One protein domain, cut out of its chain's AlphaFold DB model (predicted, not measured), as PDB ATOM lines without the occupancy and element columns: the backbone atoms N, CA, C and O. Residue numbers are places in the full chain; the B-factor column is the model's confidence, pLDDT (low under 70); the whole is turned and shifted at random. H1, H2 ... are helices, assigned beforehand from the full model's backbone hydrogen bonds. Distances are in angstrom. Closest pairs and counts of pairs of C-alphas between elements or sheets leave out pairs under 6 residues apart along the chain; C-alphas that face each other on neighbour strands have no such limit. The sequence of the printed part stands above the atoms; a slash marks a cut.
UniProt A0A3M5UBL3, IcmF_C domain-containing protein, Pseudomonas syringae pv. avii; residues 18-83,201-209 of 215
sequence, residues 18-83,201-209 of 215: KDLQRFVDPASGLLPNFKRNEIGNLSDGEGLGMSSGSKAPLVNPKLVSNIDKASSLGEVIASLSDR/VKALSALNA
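This is residues 18 to 83 and 201 to 209 of the 215 residues of the protein "IcmF_C domain-containing protein" of Pseudomonas syringae pv. avii (UniProt A0A3M5UBL3). Long helix H3 packs against H1, one end of H2 and short H4; from the H2-H3 loop, residues 47 to 53 stick out and lengthen the model. The 75 printed residues hold four named helices, H1 to H4 in order: all helix, loose, radius of gyration of the C-alphas 14.9 A, spans 53 by 25 by 16 A.

H1, residues 18 to 24, touches H2, residues 30 to 43, only at the corner, C-alphas 23 and 30 being closest at 4.7 A. H3, residues 61 to 81, touches H1 at a steep tilt of 43 degrees, closest C-alphas 74 and 24, 4.6 A. H2 and H3 form a helical hairpin, closest C-alphas 31 and 67, 6.0 A. H4, residues 201 to 207, touches H3, closest C-alphas 201 and 73, 6.5 A. O i to N i+4 pairs are within hydrogen-bond range throughout H1 and H3, 7 of 10 in H2, and 0 of 3 in H4, with 4 of 4 O i to N i+3.

H1 begins at C-alpha 18 (223.888, 268.876, 174.322). H3 spans 30.5 A. H4 ends at C-alpha 207 (207.798, 258.922, 172.426).

Residues 84 to 200 are cut out, a 21.3 A gap. The H2-H3 link is long. Residues 39 to 59 and 204 to 209 have pLDDT under 70.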
ATOM      1  N   LYS A  18     224.250 267.488 173.996       75.81
ATOM      2  CA  LYS A  18     223.888 268.876 174.322       75.81
ATOM      3  C   LYS A  18     222.462 269.216 173.900       75.81
ATOM      4  O   LYS A  18     221.732 269.861 174.649       75.81
ATOM      5  N   ASP A  19     222.061 268.792 172.701       75.69
ATOM      6  CA  ASP A  19     220.691 269.032 172.259       75.69
ATOM      7  C   ASP A  19     219.731 268.243 173.148       75.69
ATOM      8  O   ASP A  19     218.732 268.801 173.576       75.69
ATOM      9  N   LEU A  20     220.034 266.976 173.458       77.38
ATOM     10  CA  LEU A  20     219.189 266.171 174.336       77.38
ATOM     11  C   LEU A  20     219.027 266.845 175.699       77.38
ATOM     12  O   LEU A  20     217.896 267.026 176.135       77.38
ATOM     13  N   GLN A  21     220.125 267.294 176.311       79.19
ATOM     14  CA  GLN A  21     220.116 268.018 177.581       79.19
ATOM     15  C   GLN A  21     219.187 269.238 177.533       79.19
ATOM     16  O   GLN A  21     218.371 269.409 178.426       79.19
ATOM     17  N   ARG A  22     219.181 270.017 176.442       78.69
ATOM     18  CA  ARG A  22     218.233 271.137 176.264       78.69
ATOM     19  C   ARG A  22     216.756 270.707 176.273       78.69
ATOM     20  O   ARG A  22     215.888 271.504 176.624       78.69
ATOM     21  N   PHE A  23     216.437 269.485 175.856       78.19
ATOM     22  CA  PHE A  23     215.064 268.973 175.909       78.19
ATOM     23  C   PHE A  23     214.692 268.442 177.291       78.19
ATOM     24  O   PHE A  23     213.544 268.620 177.703       78.19
ATOM     25  N   VAL A  24     215.638 267.790 177.971       82.19
ATOM     26  CA  VAL A  24     215.373 266.994 179.175       82.19
ATOM     27  C   VAL A  24     215.777 267.655 180.492       82.19
ATOM     28  O   VAL A  24     215.416 267.136 181.542       82.19
ATOM     29  N   ASP A  25     216.507 268.772 180.454       80.88
ATOM     30  CA  ASP A  25     216.967 269.486 181.649       80.88
ATOM     31  C   ASP A  25     215.798 269.771 182.616       80.88
ATOM     32  O   ASP A  25     214.826 270.409 182.206       80.88
ATOM     33  N   PRO A  26     215.856 269.333 183.885       75.00
ATOM     34  CA  PRO A  26     214.708 269.415 184.794       75.00
ATOM     35  C   PRO A  26     214.229 270.845 185.080       75.00
ATOM     36  O   PRO A  26     213.039 271.076 185.311       75.00
ATOM     37  N   ALA A  27     215.149 271.815 185.075       77.31
ATOM     38  CA  ALA A  27     214.857 273.198 185.432       77.31
ATOM     39  C   ALA A  27     214.417 274.033 184.220       77.31
ATOM     40  O   ALA A  27     213.465 274.810 184.306       77.31
ATOM     41  N   SER A  28     215.109 273.872 183.093       79.75
ATOM     42  CA  SER A  28     215.028 274.743 181.916       79.75
ATOM     43  C   SER A  28     214.640 274.016 180.625       79.75
ATOM     44  O   SER A  28     214.434 274.655 179.588       79.75
ATOM     45  N   GLY A  29     214.512 272.691 180.673       79.88
ATOM     46  CA  GLY A  29     214.259 271.852 179.512       79.88
ATOM     47  C   GLY A  29     212.901 272.106 178.871       79.88
ATOM     48  O   GLY A  29     211.924 272.486 179.521       79.88
ATOM     49  N   LEU A  30     212.824 271.865 177.561       81.94
ATOM     50  CA  LEU A  30     211.591 272.065 176.795       81.94
ATOM     51  C   LEU A  30     210.450 271.146 177.260       81.94
ATOM     52  O   LEU A  30     209.310 271.599 177.321       81.94
ATOM     53  N   LEU A  31     210.735 269.883 177.605       80.19
ATOM     54  CA  LEU A  31     209.699 268.931 178.023       80.19
ATOM     55  C   LEU A  31     209.154 269.230 179.432       80.19
ATOM     56  O   LEU A  31     207.929 269.310 179.566       80.19
ATOM     57  N   PRO A  32     209.991 269.468 180.465       79.88
ATOM     58  CA  PRO A  32     209.494 269.879 181.779       79.88
ATOM     59  C   PRO A  32     208.715 271.200 181.739       79.88
ATOM     60  O   PRO A  32     207.657 271.307 182.359       79.88
ATOM     61  N   ASN A  33     209.182 272.187 180.965       82.88
ATOM     62  CA  ASN A  33     208.475 273.461 180.810       82.88
ATOM     63  C   ASN A  33     207.143 273.308 180.069       82.88
ATOM     64  O   ASN A  33     206.152 273.895 180.493       82.88
ATOM     65  N   PHE A  34     207.080 272.480 179.023       80.38
ATOM     66  CA  PHE A  34     205.816 272.144 178.364       80.38
ATOM     67  C   PHE A  34     204.835 271.479 179.338       80.38
ATOM     68  O   PHE A  34     203.671 271.869 179.397       80.38
ATOM     69  N   LYS A  35     205.303 270.534 180.169       79.31
ATOM     70  CA  LYS A  35     204.458 269.920 181.203       79.31
ATOM     71  C   LYS A  35     203.906 270.968 182.172       79.31
ATOM     72  O   LYS A  35     202.713 270.970 182.453       79.31
ATOM     73  N   ARG A  36     204.766 271.860 182.669       79.12
ATOM     74  CA  ARG A  36     204.390 272.896 183.640       79.12
ATOM     75  C   ARG A  36     203.407 273.914 183.059       79.12
ATOM     76  O   ARG A  36     202.437 274.249 183.726       79.12
ATOM     77  N   ASN A  37     203.652 274.377 181.836       79.38
ATOM     78  CA  ASN A  37     202.937 275.515 181.259       79.38
ATOM     79  C   ASN A  37     201.683 275.104 180.478       79.38
ATOM     80  O   ASN A  37     200.672 275.790 180.556       79.38
ATOM     81  N   GLU A  38     201.739 273.988 179.744       74.19
ATOM     82  CA  GLU A  38     200.678 273.591 178.805       74.19
ATOM     83  C   GLU A  38     199.814 272.444 179.345       74.19
ATOM     84  O   GLU A  38     198.629 272.358 179.045       74.19
ATOM     85  N   ILE A  39     200.394 271.541 180.145       69.75
ATOM     86  CA  ILE A  39     199.708 270.336 180.647       69.75
ATOM     87  C   ILE A  39     199.194 270.508 182.084       69.75
ATOM     88  O   ILE A  39     198.209 269.861 182.438       69.75
ATOM     89  N   GLY A  40     199.840 271.351 182.900       62.44
ATOM     90  CA  GLY A  40     199.592 271.488 184.341       62.44
ATOM     91  C   GLY A  40     198.107 271.572 184.699       62.44
ATOM     92  O   GLY A  40     197.563 270.638 185.277       62.44
ATOM     93  N   ASN A  41     197.421 272.623 184.252       57.38
ATOM     94  CA  ASN A  41     196.006 272.834 184.588       57.38
ATOM     95  C   ASN A  41     195.050 271.878 183.842       57.38
ATOM     96  O   ASN A  41     193.918 271.653 184.264       57.38
ATOM     97  N   LEU A  42     195.493 271.273 182.733       56.38
ATOM     98  CA  LEU A  42     194.677 270.353 181.931       56.38
ATOM     99  C   LEU A  42     194.691 268.912 182.464       56.38
ATOM    100  O   LEU A  42     193.801 268.128 182.131       56.38
ATOM    101  N   SER A  43     195.682 268.552 183.281       54.47
ATOM    102  CA  SER A  43     195.839 267.188 183.809       54.47
ATOM    103  C   SER A  43     194.846 266.863 184.919       54.47
ATOM    104  O   SER A  43     194.365 265.733 184.985       54.47
ATOM    105  N   ASP A  44     194.484 267.863 185.726       53.16
ATOM    106  CA  ASP A  44     193.555 267.717 186.854       53.16
ATOM    107  C   ASP A  44     192.090 268.017 186.474       53.16
ATOM    108  O   ASP A  44     191.176 267.885 187.293       53.16
ATOM    109  N   GLY A  45     191.840 268.390 185.210       51.72
ATOM    110  CA  GLY A  45     190.520 268.808 184.721       51.72
ATOM    111  C   GLY A  45     190.077 270.188 185.229       51.72
ATOM    112  O   GLY A  45     188.931 270.588 185.002       51.72
ATOM    113  N   GLU A  46     190.965 270.928 185.896       49.22
ATOM    114  CA  GLU A  46     190.710 272.276 186.402       49.22
ATOM    115  C   GLU A  46     190.903 273.315 185.291       49.22
ATOM    116  O   GLU A  46     191.984 273.838 185.041       49.22
ATOM    117  N   GLY A  47     189.809 273.623 184.598       50.19
ATOM    118  CA  GLY A  47     189.806 274.693 183.594       50.19
ATOM    119  C   GLY A  47     188.513 274.859 182.801       50.19
ATOM    120  O   GLY A  47     188.385 275.826 182.060       50.19
ATOM    121  N   LEU A  48     187.544 273.948 182.948       52.84
ATOM    122  CA  LEU A  48     186.336 273.942 182.110       52.84
ATOM    123  C   LEU A  48     185.046 274.361 182.831       52.84
ATOM    124  O   LEU A  48     183.989 274.364 182.208       52.84
ATOM    125  N   GLY A  49     185.088 274.685 184.130       52.94
ATOM    126  CA  GLY A  49     183.878 275.037 184.889       52.94
ATOM    127  C   GLY A  49     182.798 273.940 184.888       52.94
ATOM    128  O   GLY A  49     181.629 274.225 185.138       52.94
ATOM    129  N   MET A  50     183.162 272.690 184.577       50.34
ATOM    130  CA  MET A  50     182.217 271.585 184.447       50.34
ATOM    131  C   MET A  50     182.080 270.812 185.758       50.34
ATOM    132  O   MET A  50     183.063 270.387 186.361       50.34
ATOM    133  N   SER A  51     180.825 270.641 186.182       50.19
ATOM    134  CA  SER A  51     180.430 269.902 187.384       50.19
ATOM    135  C   SER A  51     180.987 268.469 187.421       50.19
ATOM    136  O   SER A  51     181.177 267.833 186.385       50.19
ATOM    137  N   SER A  52     181.236 267.984 188.642       52.88
ATOM    138  CA  SER A  52     182.002 266.799 189.072       52.88
ATOM    139  C   SER A  52     181.595 265.406 188.535       52.88
ATOM    140  O   SER A  52     181.776 264.415 189.239       52.88
ATOM    141  N   GLY A  53     181.055 265.280 187.322       53.56
ATOM    142  CA  GLY A  53     180.429 264.045 186.831       53.56
ATOM    143  C   GLY A  53     181.183 263.246 185.763       53.56
ATOM    144  O   GLY A  53     180.794 262.114 185.491       53.56
ATOM    145  N   SER A  54     182.230 263.769 185.115       53.50
ATOM    146  CA  SER A  54     182.950 263.030 184.055       53.50
ATOM    147  C   SER A  54     184.405 263.481 183.922       53.50
ATOM    148  O   SER A  54     184.773 264.215 183.012       53.50
ATOM    149  N   LYS A  55     185.252 263.036 184.856       56.09
ATOM    150  CA  LYS A  55     186.706 263.258 184.829       56.09
ATOM    151  C   LYS A  55     187.390 262.225 183.929       56.09
ATOM    152  O   LYS A  55     188.042 261.305 184.416       56.09
ATOM    153  N   ALA A  56     187.221 262.340 182.615       56.59
ATOM    154  CA  ALA A  56     188.156 261.690 181.701       56.59
ATOM    155  C   ALA A  56     189.430 262.556 181.646       56.59
ATOM    156  O   ALA A  56     189.307 263.759 181.415       56.59
ATOM    157  N   PRO A  57     190.636 261.999 181.870       57.88
ATOM    158  CA  PRO A  57     191.877 262.754 181.722       57.88
ATOM    159  C   PRO A  57     191.941 263.372 180.320       57.88
ATOM    160  O   PRO A  57     191.905 262.650 179.325       57.88
ATOM    161  N   LEU A  58     192.029 264.703 180.237       62.78
ATOM    162  CA  LEU A  58     192.147 265.425 178.959       62.78
ATOM    163  C   LEU A  58     193.508 265.184 178.295       62.78
ATOM    164  O   LEU A  58     193.677 265.391 177.094       62.78
ATOM    165  N   VAL A  59     194.480 264.724 179.083       65.56
ATOM    166  CA  VAL A  59     195.842 264.441 178.653       65.56
ATOM    167  C   VAL A  59     196.090 262.941 178.731       65.56
ATOM    168  O   VAL A  59     195.782 262.281 179.722       65.56
ATOM    169  N   ASN A  60     196.687 262.393 177.673       73.06
ATOM    170  CA  ASN A  60     197.072 260.991 177.638       73.06
ATOM    171  C   ASN A  60     198.093 260.701 178.762       73.06
ATOM    172  O   ASN A  60     199.195 261.255 178.725       73.06
ATOM    173  N   PRO A  61     197.806 259.801 179.720       75.00
ATOM    174  CA  PRO A  61     198.719 259.504 180.828       75.00
ATOM    175  C   PRO A  61     200.074 258.952 180.356       75.00
ATOM    176  O   PRO A  61     201.089 259.131 181.029       75.00
ATOM    177  N   LYS A  62     200.131 258.342 179.162       75.06
ATOM    178  CA  LYS A  62     201.397 257.919 178.545       75.06
ATOM    179  C   LYS A  62     202.285 259.111 178.185       75.06
ATOM    180  O   LYS A  62     203.496 259.011 178.326       75.06
ATOM    181  N   LEU A  63     201.705 260.232 177.746       74.31
ATOM    182  CA  LEU A  63     202.460 261.448 177.433       74.31
ATOM    183  C   LEU A  63     203.120 262.011 178.695       74.31
ATOM    184  O   LEU A  63     204.321 262.264 178.686       74.31
ATOM    185  N   VAL A  64     202.355 262.132 179.783       77.25
ATOM    186  CA  VAL A  64     202.852 262.637 181.072       77.25
ATOM    187  C   VAL A  64     203.970 261.743 181.610       77.25
ATOM    188  O   VAL A  64     205.063 262.229 181.884       77.25
ATOM    189  N   SER A  65     203.745 260.424 181.646       77.75
ATOM    190  CA  SER A  65     204.760 259.456 182.084       77.75
ATOM    191  C   SER A  65     206.040 259.518 181.247       77.75
ATOM    192  O   SER A  65     207.140 259.365 181.777       77.75
ATOM    193  N   ASN A  66     205.934 259.756 179.938       78.44
ATOM    194  CA  ASN A  66     207.115 259.858 179.091       78.44
ATOM    195  C   ASN A  66     207.890 261.170 179.306       78.44
ATOM    196  O   ASN A  66     209.114 261.161 179.187       78.44
ATOM    197  N   ILE A  67     207.213 262.276 179.641       76.25
ATOM    198  CA  ILE A  67     207.883 263.527 180.034       76.25
ATOM    199  C   ILE A  67     208.612 263.351 181.371       76.25
ATOM    200  O   ILE A  67     209.738 263.827 181.517       76.25
ATOM    201  N   ASP A  68     208.028 262.615 182.315       80.50
ATOM    202  CA  ASP A  68     208.679 262.322 183.597       80.50
ATOM    203  C   ASP A  68     209.951 261.492 183.393       80.50
ATOM    204  O   ASP A  68     211.018 261.867 183.873       80.50
ATOM    205  N   LYS A  69     209.887 260.446 182.558       79.81
ATOM    206  CA  LYS A  69     211.070 259.658 182.168       79.81
ATOM    207  C   LYS A  69     212.146 260.501 181.489       79.81
ATOM    208  O   LYS A  69     213.333 260.276 181.709       79.81
ATOM    209  N   ALA A  70     211.741 261.450 180.645       77.62
ATOM    210  CA  ALA A  70     212.674 262.365 180.010       77.62
ATOM    211  C   ALA A  70     213.363 263.254 181.053       77.62
ATOM    212  O   ALA A  70     214.582 263.340 181.044       77.62
ATOM    213  N   SER A  71     212.607 263.825 181.992       78.94
ATOM    214  CA  SER A  71     213.143 264.651 183.086       78.94
ATOM    215  C   SER A  71     214.166 263.889 183.935       78.94
ATOM    216  O   SER A  71     215.271 264.384 184.142       78.94
ATOM    217  N   SER A  72     213.859 262.647 184.328       80.44
ATOM    218  CA  SER A  72     214.796 261.794 185.078       80.44
ATOM    219  C   SER A  72     216.082 261.502 184.299       80.44
ATOM    220  O   SER A  72     217.164 261.471 184.872       80.44
ATOM    221  N   LEU A  73     216.012 261.338 182.974       81.75
ATOM    222  CA  LEU A  73     217.223 261.225 182.157       81.75
ATOM    223  C   LEU A  73     218.048 262.523 182.163       81.75
ATOM    224  O   LEU A  73     219.278 262.470 182.108       81.75
ATOM    225  N   GLY A  74     217.392 263.682 182.215       81.06
ATOM    226  CA  GLY A  74     218.068 264.969 182.361       81.06
ATOM    227  C   GLY A  74     218.883 265.055 183.644       81.06
ATOM    228  O   GLY A  74     220.034 265.482 183.591       81.06
ATOM    229  N   GLU A  75     218.333 264.573 184.760       82.75
ATOM    230  CA  GLU A  75     219.046 264.461 186.041       82.75
ATOM    231  C   GLU A  75     220.272 263.550 185.920       82.75
ATOM    232  O   GLU A  75     221.357 263.912 186.373       82.75
ATOM    233  N   VAL A  76     220.132 262.413 185.228       84.38
ATOM    234  CA  VAL A  76     221.242 261.477 184.998       84.38
ATOM    235  C   VAL A  76     222.376 262.131 184.224       84.38
ATOM    236  O   VAL A  76     223.527 262.098 184.653       84.38
ATOM    237  N   ILE A  77     222.065 262.755 183.087       82.94
ATOM    238  CA  ILE A  77     223.074 263.406 182.244       82.94
ATOM    239  C   ILE A  77     223.730 264.567 182.996       82.94
ATOM    240  O   ILE A  77     224.948 264.723 182.911       82.94
ATOM    241  N   ALA A  78     222.952 265.361 183.738       81.75
ATOM    242  CA  ALA A  78     223.476 266.459 184.542       81.75
ATOM    243  C   ALA A  78     224.452 265.956 185.616       81.75
ATOM    244  O   ALA A  78     225.549 266.501 185.722       81.75
ATOM    245  N   SER A  79     224.098 264.884 186.334       83.69
ATOM    246  CA  SER A  79     224.972 264.270 187.337       83.69
ATOM    247  C   SER A  79     226.264 263.748 186.712       83.69
ATOM    248  O   SER A  79     227.338 264.082 187.189       83.69
ATOM    249  N   LEU A  80     226.189 262.989 185.611       83.44
ATOM    250  CA  LEU A  80     227.375 262.423 184.946       83.44
ATOM    251  C   LEU A  80     228.301 263.492 184.340       83.44
ATOM    252  O   LEU A  80     229.503 263.256 184.198       83.44
ATOM    253  N   SER A  81     227.747 264.649 183.968       82.19
ATOM    254  CA  SER A  81     228.494 265.771 183.388       82.19
ATOM    255  C   SER A  81     229.159 266.659 184.443       82.19
ATOM    256  O   SER A  81     229.994 267.495 184.089       82.19
ATOM    257  N   ASP A  82     228.783 266.521 185.717       81.19
ATOM    258  CA  ASP A  82     229.374 267.294 186.803       81.19
ATOM    259  C   ASP A  82     230.852 266.903 186.968       81.19
ATOM    260  O   ASP A  82     231.206 265.737 187.125       81.19
ATOM    261  N   ARG A  83     231.753 267.885 186.911       70.94
ATOM    262  CA  ARG A  83     233.193 267.640 187.083       70.94
ATOM    263  C   ARG A  83     233.569 267.349 188.530       70.94
ATOM    264  O   ARG A  83     234.544 266.640 188.769       70.94
ATOM    265  N   VAL A 201     217.607 256.451 178.235       77.88
ATOM    266  CA  VAL A 201     217.533 257.231 176.987       77.88
ATOM    267  C   VAL A 201     216.887 256.451 175.840       77.88
ATOM    268  O   VAL A 201     216.185 257.031 175.012       77.88
ATOM    269  N   LYS A 202     217.046 255.125 175.810       77.81
ATOM    270  CA  LYS A 202     216.419 254.271 174.796       77.81
ATOM    271  C   LYS A 202     214.902 254.240 174.940       77.81
ATOM    272  O   LYS A 202     214.204 254.086 173.942       77.81
ATOM    273  N   ALA A 203     214.370 254.455 176.145       71.88
ATOM    274  CA  ALA A 203     212.931 254.555 176.372       71.88
ATOM    275  C   ALA A 203     212.320 255.809 175.720       71.88
ATOM    276  O   ALA A 203     211.123 255.818 175.436       71.88
ATOM    277  N   LEU A 204     213.125 256.828 175.384       68.38
ATOM    278  CA  LEU A 204     212.661 257.976 174.595       68.38
ATOM    279  C   LEU A 204     212.256 257.589 173.165       68.38
ATOM    280  O   LEU A 204     211.538 258.340 172.513       68.38
ATOM    281  N   SER A 205     212.653 256.414 172.667       61.72
ATOM    282  CA  SER A 205     212.136 255.876 171.400       61.72
ATOM    283  C   SER A 205     210.615 255.692 171.423       61.72
ATOM    284  O   SER A 205     209.948 255.960 170.421       61.72
ATOM    285  N   ALA A 206     210.047 255.350 172.585       58.84
ATOM    286  CA  ALA A 206     208.613 255.156 172.767       58.84
ATOM    287  C   ALA A 206     207.801 256.456 172.614       58.84
ATOM    288  O   ALA A 206     206.608 256.390 172.325       58.84
ATOM    289  N   LEU A 207     208.432 257.634 172.736       56.47
ATOM    290  CA  LEU A 207     207.798 258.922 172.426       56.47
ATOM    291  C   LEU A 207     207.462 259.060 170.931       56.47
ATOM    292  O   LEU A 207     206.480 259.711 170.586       56.47
ATOM    293  N   ASN A 208     208.238 258.426 170.042       51.19
ATOM    294  CA  ASN A 208     208.035 258.511 168.590       51.19
ATOM    295  C   ASN A 208     207.024 257.493 168.045       51.19
ATOM    296  O   ASN A 208     206.602 257.620 166.899       51.19
ATOM    297  N   ALA A 209     206.618 256.491 168.832       51.47
ATOM    298  CA  ALA A 209     205.735 255.414 168.369       51.47
ATOM    299  C   ALA A 209     204.270 255.853 168.143       51.47
ATOM    300  O   ALA A 209     203.434 255.053 167.724       51.47
TER     301      ALA A 209